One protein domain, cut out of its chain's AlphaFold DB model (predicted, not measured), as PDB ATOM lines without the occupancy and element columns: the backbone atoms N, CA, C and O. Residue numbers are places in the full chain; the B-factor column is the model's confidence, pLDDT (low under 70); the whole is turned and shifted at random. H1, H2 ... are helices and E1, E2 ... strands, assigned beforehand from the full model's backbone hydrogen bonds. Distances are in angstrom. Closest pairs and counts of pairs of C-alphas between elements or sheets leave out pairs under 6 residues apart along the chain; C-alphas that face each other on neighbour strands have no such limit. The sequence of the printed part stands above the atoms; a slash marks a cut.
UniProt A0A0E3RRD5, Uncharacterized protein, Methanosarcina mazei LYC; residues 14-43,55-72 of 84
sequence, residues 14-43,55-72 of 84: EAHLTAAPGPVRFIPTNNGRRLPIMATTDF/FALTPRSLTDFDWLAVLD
ATOM      1  N   GLU A  14     147.992 143.693 209.908       80.06
ATOM      2  CA  GLU A  14     146.873 144.597 209.647       80.06
ATOM      3  C   GLU A  14     147.301 145.851 208.886       80.06
ATOM      4  O   GLU A  14     146.631 146.241 207.926       80.06
ATOM      5  N   ALA A  15     148.425 146.468 209.265       81.31
ATOM      6  CA  ALA A  15     148.957 147.635 208.561       81.31
ATOM      7  C   ALA A  15     149.296 147.304 207.100       81.31
ATOM      8  O   ALA A  15     148.993 148.073 206.191       81.31
ATOM      9  N   HIS A  16     149.855 146.120 206.845       80.31
ATOM     10  CA  HIS A  16     150.139 145.691 205.480       80.31
ATOM     11  C   HIS A  16     148.869 145.342 204.691       80.31
ATOM     12  O   HIS A  16     148.775 145.667 203.508       80.31
ATOM     13  N   LEU A  17     147.873 144.715 205.330       79.75
ATOM     14  CA  LEU A  17     146.578 144.427 204.707       79.75
ATOM     15  C   LEU A  17     145.810 145.713 204.380       79.75
ATOM     16  O   LEU A  17     144.979 145.690 203.474       79.75
ATOM     17  N   THR A  18     146.107 146.814 205.084       78.19
ATOM     18  CA  THR A  18     145.468 148.125 204.911       78.19
ATOM     19  C   THR A  18     146.249 149.149 204.090       78.19
ATOM     20  O   THR A  18     145.687 150.169 203.707       78.19
ATOM     21  N   ALA A  19     147.495 148.855 203.711       78.88
ATOM     22  CA  ALA A  19     148.392 149.808 203.049       78.88
ATOM     23  C   ALA A  19     147.911 150.329 201.676       78.88
ATOM     24  O   ALA A  19     148.335 151.398 201.240       78.88
ATOM     25  N   ALA A  20     147.045 149.594 200.973       75.56
ATOM     26  CA  ALA A  20     146.443 150.066 199.721       75.56
ATOM     27  C   ALA A  20     145.186 150.933 199.979       75.56
ATOM     28  O   ALA A  20     144.387 150.601 200.846       75.56
ATOM     29  N   PRO A  21     144.936 152.014 199.227       67.25
ATOM     30  CA  PRO A  21     143.722 152.810 199.413       67.25
ATOM     31  C   PRO A  21     142.469 152.058 198.923       67.25
ATOM     32  O   PRO A  21     142.458 151.559 197.796       67.25
ATOM     33  N   GLY A  22     141.394 152.006 199.722       72.56
ATOM     34  CA  GLY A  22     140.082 151.530 199.260       72.56
ATOM     35  C   GLY A  22     139.138 151.084 200.388       72.56
ATOM     36  O   GLY A  22     139.565 150.379 201.295       72.56
ATOM     37  N   PRO A  23     137.827 151.397 200.313       75.38
ATOM     38  CA  PRO A  23     136.905 151.249 201.447       75.38
ATOM     39  C   PRO A  23     136.778 149.807 201.960       75.38
ATOM     40  O   PRO A  23     136.599 149.594 203.159       75.38
ATOM     41  N   VAL A  24     136.873 148.828 201.056       82.75
ATOM     42  CA  VAL A  24     136.851 147.393 201.356       82.75
ATOM     43  C   VAL A  24     137.769 146.667 200.374       82.75
ATOM     44  O   VAL A  24     137.782 146.987 199.184       82.75
ATOM     45  N   ARG A  25     138.491 145.651 200.851       82.88
ATOM     46  CA  ARG A  25     139.260 144.714 200.021       82.88
ATOM     47  C   ARG A  25     138.906 143.274 200.347       82.88
ATOM     48  O   ARG A  25     138.777 142.924 201.516       82.88
ATOM     49  N   PHE A  26     138.841 142.447 199.310       84.25
ATOM     50  CA  PHE A  26     138.703 140.998 199.418       84.25
ATOM     51  C   PHE A  26     140.019 140.351 199.004       84.25
ATOM     52  O   PHE A  26     140.440 140.467 197.853       84.25
ATOM     53  N   ILE A  27     140.687 139.715 199.959       82.56
ATOM     54  CA  ILE A  27     142.004 139.118 199.771       82.56
ATOM     55  C   ILE A  27     141.824 137.599 199.744       82.56
ATOM     56  O   ILE A  27     141.479 137.020 200.779       82.56
ATOM     57  N   PRO A  28     142.030 136.942 198.590       80.56
ATOM     58  CA  PRO A  28     142.081 135.491 198.549       80.56
ATOM     59  C   PRO A  28     143.320 135.010 199.303       80.56
ATOM     60  O   PRO A  28     144.388 135.605 199.187       80.56
ATOM     61  N   THR A  29     143.188 133.931 200.066       81.69
ATOM     62  CA  THR A  29     144.268 133.404 200.909       81.69
ATOM     63  C   THR A  29     144.517 131.931 200.593       81.69
ATOM     64  O   THR A  29     145.206 131.666 199.605       81.69
ATOM     65  N   ASN A  30     143.941 130.992 201.354       72.38
ATOM     66  CA  ASN A  30     144.205 129.556 201.215       72.38
ATOM     67  C   ASN A  30     143.622 128.973 199.908       72.38
ATOM     68  O   ASN A  30     144.356 128.823 198.929       72.38
ATOM     69  N   ASN A  31     142.304 128.736 199.810       66.88
ATOM     70  CA  ASN A  31     141.689 128.181 198.590       66.88
ATOM     71  C   ASN A  31     140.815 129.159 197.785       66.88
ATOM     72  O   ASN A  31     139.932 128.749 197.036       66.88
ATOM     73  N   GLY A  32     141.151 130.456 197.834       60.00
ATOM     74  CA  GLY A  32     140.803 131.454 196.803       60.00
ATOM     75  C   GLY A  32     141.983 131.915 195.921       60.00
ATOM     76  O   GLY A  32     141.814 132.807 195.098       60.00
ATOM     77  N   ARG A  33     143.180 131.342 196.145       69.25
ATOM     78  CA  ARG A  33     144.510 131.521 195.507       69.25
ATOM     79  C   ARG A  33     144.905 132.915 194.974       69.25
ATOM     80  O   ARG A  33     145.026 133.137 193.773       69.25
ATOM     81  N   ARG A  34     145.443 133.727 195.887       57.19
ATOM     82  CA  ARG A  34     146.877 134.074 195.875       57.19
ATOM     83  C   ARG A  34     147.352 134.129 197.324       57.19
ATOM     84  O   ARG A  34     146.995 135.061 198.023       57.19
ATOM     85  N   LEU A  35     148.188 133.169 197.729       65.00
ATOM     86  CA  LEU A  35     148.882 133.189 199.021       65.00
ATOM     87  C   LEU A  35     149.784 134.430 199.065       65.00
ATOM     88  O   LEU A  35     150.743 134.514 198.286       65.00
ATOM     89  N   PRO A  36     149.457 135.439 199.886       64.69
ATOM     90  CA  PRO A  36     150.251 136.650 199.932       64.69
ATOM     91  C   PRO A  36     151.630 136.317 200.518       64.69
ATOM     92  O   PRO A  36     151.733 135.476 201.403       64.69
ATOM     93  N   ILE A  37     152.691 137.000 200.064       62.78
ATOM     94  CA  ILE A  37     154.068 136.905 200.623       62.78
ATOM     95  C   ILE A  37     154.064 137.068 202.160       62.78
ATOM     96  O   ILE A  37     154.919 136.563 202.880       62.78
ATOM     97  N   MET A  38     153.021 137.724 202.658       66.75
ATOM     98  CA  MET A  38     152.653 137.862 204.056       66.75
ATOM     99  C   MET A  38     152.528 136.529 204.819       66.75
ATOM    100  O   MET A  38     152.853 136.481 205.995       66.75
ATOM    101  N   ALA A  39     152.098 135.436 204.185       62.31
ATOM    102  CA  ALA A  39     151.930 134.141 204.854       62.31
ATOM    103  C   ALA A  39     153.265 133.513 205.301       62.31
ATOM    104  O   ALA A  39     153.283 132.694 206.214       62.31
ATOM    105  N   THR A  40     154.379 133.907 204.681       65.25
ATOM    106  CA  THR A  40     155.746 133.491 205.036       65.25
ATOM    107  C   THR A  40     156.531 134.572 205.778       65.25
ATOM    108  O   THR A  40     157.674 134.334 206.162       65.25
ATOM    109  N   THR A  41     155.945 135.754 205.969       73.81
ATOM    110  CA  THR A  41     156.577 136.867 206.683       73.81
ATOM    111  C   THR A  41     156.169 136.814 208.146       73.81
ATOM    112  O   THR A  41     154.981 136.727 208.453       73.81
ATOM    113  N   ASP A  42     157.141 136.874 209.052       76.19
ATOM    114  CA  ASP A  42     156.851 136.972 210.478       76.19
ATOM    115  C   ASP A  42     156.398 138.405 210.794       76.19
ATOM    116  O   ASP A  42     157.176 139.353 210.662       76.19
ATOM    117  N   PHE A  43     155.116 138.573 211.127       74.62
ATOM    118  CA  PHE A  43     154.561 139.869 211.510       74.62
ATOM    119  C   PHE A  43     154.401 139.939 213.025       74.62
ATOM    120  O   PHE A  43     153.794 139.035 213.607       74.62
ATOM    121  N   PHE A  55     140.914 139.479 218.233       74.19
ATOM    122  CA  PHE A  55     141.661 138.319 217.795       74.19
ATOM    123  C   PHE A  55     142.859 138.816 216.988       74.19
ATOM    124  O   PHE A  55     142.679 139.534 216.003       74.19
ATOM    125  N   ALA A  56     144.070 138.470 217.426       76.06
ATOM    126  CA  ALA A  56     145.286 138.895 216.747       76.06
ATOM    127  C   ALA A  56     145.379 138.245 215.362       76.06
ATOM    128  O   ALA A  56     145.322 137.018 215.238       76.06
ATOM    129  N   LEU A  57     145.549 139.066 214.323       76.38
ATOM    130  CA  LEU A  57     145.811 138.571 212.978       76.38
ATOM    131  C   LEU A  57     147.282 138.165 212.886       76.38
ATOM    132  O   LEU A  57     148.185 138.988 213.002       76.38
ATOM    133  N   THR A  58     147.515 136.872 212.686       77.31
ATOM    134  CA  THR A  58     148.857 136.286 212.540       77.31
ATOM    135  C   THR A  58     149.010 135.694 211.140       77.31
ATOM    136  O   THR A  58     148.001 135.485 210.458       77.31
ATOM    137  N   PRO A  59     150.230 135.347 210.690       76.06
ATOM    138  CA  PRO A  59     150.411 134.646 209.417       76.06
ATOM    139  C   PRO A  59     149.555 133.373 209.293       76.06
ATOM    140  O   PRO A  59     149.077 133.055 208.209       76.06
ATOM    141  N   ARG A  60     149.260 132.695 210.413       78.88
ATOM    142  CA  ARG A  60     148.372 131.522 210.454       78.88
ATOM    143  C   ARG A  60     146.922 131.849 210.078       78.88
ATOM    144  O   ARG A  60     146.245 131.044 209.451       78.88
ATOM    145  N   SER A  61     146.454 133.066 210.351       77.81
ATOM    146  CA  SER A  61     145.136 133.520 209.899       77.81
ATOM    147  C   SER A  61     145.026 133.540 208.365       77.81
ATOM    148  O   SER A  61     143.936 133.383 207.830       77.81
ATOM    149  N   LEU A  62     146.141 133.667 207.636       76.62
ATOM    150  CA  LEU A  62     146.170 133.585 206.168       76.62
ATOM    151  C   LEU A  62     146.118 132.140 205.644       76.62
ATOM    152  O   LEU A  62     145.964 131.936 204.444       76.62
ATOM    153  N   THR A  63     146.269 131.139 206.511       78.44
ATOM    154  CA  THR A  63     146.115 129.722 206.153       78.44
ATOM    155  C   THR A  63     144.801 129.133 206.661       78.44
ATOM    156  O   THR A  63     144.282 128.200 206.056       78.44
ATOM    157  N   ASP A  64     144.249 129.686 207.743       82.38
ATOM    158  CA  ASP A  64     143.024 129.184 208.377       82.38
ATOM    159  C   ASP A  64     141.740 129.620 207.643       82.38
ATOM    160  O   ASP A  64     140.696 128.990 207.801       82.38
ATOM    161  N   PHE A  65     141.809 130.674 206.823       83.00
ATOM    162  CA  PHE A  65     140.684 131.188 206.037       83.00
ATOM    163  C   PHE A  65     140.966 131.102 204.532       83.00
ATOM    164  O   PHE A  65     142.117 131.113 204.102       83.00
ATOM    165  N   ASP A  66     139.907 131.032 203.721       81.19
ATOM    166  CA  ASP A  66     140.019 131.049 202.254       81.19
ATOM    167  C   ASP A  66     140.002 132.471 201.673       81.19
ATOM    168  O   ASP A  66     140.592 132.729 200.617       81.19
ATOM    169  N   TRP A  67     139.360 133.406 202.382       82.19
ATOM    170  CA  TRP A  67     139.206 134.813 202.015       82.19
ATOM    171  C   TRP A  67     139.208 135.705 203.257       82.19
ATOM    172  O   TRP A  67     138.622 135.352 204.279       82.19
ATOM    173  N   LEU A  68     139.799 136.895 203.139       84.69
ATOM    174  CA  LEU A  68     139.714 137.954 204.145       84.69
ATOM    175  C   LEU A  68     139.039 139.194 203.559       84.69
ATOM    176  O   LEU A  68     139.409 139.653 202.479       84.69
ATOM    177  N   ALA A  69     138.081 139.756 204.296       85.88
ATOM    178  CA  ALA A  69     137.511 141.067 204.013       85.88
ATOM    179  C   ALA A  69     138.153 142.107 204.939       85.88
ATOM    180  O   ALA A  69     138.052 142.004 206.161       85.88
ATOM    181  N   VAL A  70     138.816 143.104 204.359       84.06
ATOM    182  CA  VAL A  70     139.533 144.154 205.094       84.06
ATOM    183  C   VAL A  70     138.864 145.490 204.824       84.06
ATOM    184  O   VAL A  70     138.740 145.893 203.669       84.06
ATOM    185  N   LEU A  71     138.454 146.178 205.888       83.06
ATOM    186  CA  LEU A  71     137.861 147.511 205.831       83.06
ATOM    187  C   LEU A  71     138.868 148.532 206.366       83.06
ATOM    188  O   LEU A  71     139.454 148.309 207.423       83.06
ATOM    189  N   ASP A  72     139.028 149.661 205.673       75.69
ATOM    190  CA  ASP A  72     139.936 150.744 206.101       75.69
ATOM    191  C   ASP A  72     139.499 151.393 207.422       75.69
ATOM    192  O   ASP A  72     140.308 151.941 208.172       75.69
TER     193      ASP A  72
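Overview. This is residues 14 to 43 and 55 to 72 of the 84 residues of an uncharacterized protein of Methanosarcina mazei LYC (UniProt A0A0E3RRD5). A ribbon of two antiparallel strands, E1 and E2, makes a wall along one side of this small domain, and three very short helices stand off one face of it, with its other face bare. H1 lies toward the ribbon end where E1 begins and E2 ends, while H2 and H3 lie near each other toward the other end, joined to the ribbon by the looping residues 29 to 36 and by residues 65 and 66. The printed part has 48 residues, with three named helices and two named strands in the order H1, E1, H2, H3, E2, and the sheet has the order E1 - E2. The class is mixed, helices and strands, but under half of the residues are in named elements. The whole is compact, with a radius of gyration of the C-alphas of 10.2 A, and its outline is rounded, spanning 24 by 22 by 20 A.

Along the chain. E1, residues 24 to 28, is 13.3 A long from first to last C-alpha and begins with C-alpha 24 at (136.851, 147.393, 201.356). E2, residues 67 to 71, is also 13.3 A long and ends with C-alpha 71 at (137.861, 147.511, 205.831). H1, residues 14 to 18, is the longest helix by residues, with five; it measures 6.1 A, and C-alpha 14 is at (146.873, 144.597, 209.647). H2, residues 37 to 40, measures 5.8 A. H3, residues 61 to 64, measures 5.1 A and lies just before E2 in the chain.

Arrangement. E1 and E2 are antiparallel neighbours, with an angle of 161 degrees between their N-to-C directions. The C-alphas of Val 24 and Leu 71 face each other at 4.6 A, and so do those of Pro 28 and Trp 67, also at 4.6 A. Across the pair, N 25 and O 70 are within hydrogen-bond range at 2.8 A, and N 68 and O 27 at 2.9 A. H1 has 3 pairs of C-alphas within 8 A of E2; the closest are those of Leu 17 and Val 70, 7.1 A apart, and the two centres are 10.4 A apart. From H1 a tight link of 5 residues runs to E1, and from E1 a short link of 8 residues runs to H2. H2 and H3 are close but not clearly touching, with 2 pairs of C-alphas within 8 A; the closest are those of Ala 39 and Leu 62, 5.9 A apart. H3 is joined to E2 by a tight link of 2 residues. H1 and H2 are only just apart, their closest C-alphas 8.3 A from each other. H1 and H3 are apart, as are E1 and H3, and H2 and E2. In H1 every O i to N i+4 pair is within hydrogen-bond range. H2 and H3, with four residues each, are too short for such a pair; of O i to N i+3 pairs, H2 has 1 of 1 within range and H3 has 0 of 1.

Size, cuts and confidence. The two C-alphas farthest apart are those of Pro 23 and Asp 42, at 26.1 A. The first and last printed C-alphas, of Glu 14 and Asp 72, are 9.9 A apart. Residues 44 to 54 are cut out, and C-alphas 43 and 55 are 14.4 A apart across that cut, which falls in the link from H2 to H3. Of the links that are printed whole, no link is long. The mean pLDDT of the printed part is 75.7. Confidence is low, under 70, at residue 21 and residues 31 to 40, of which 37 to 40 belong to H2, and the mean over H2 is 64.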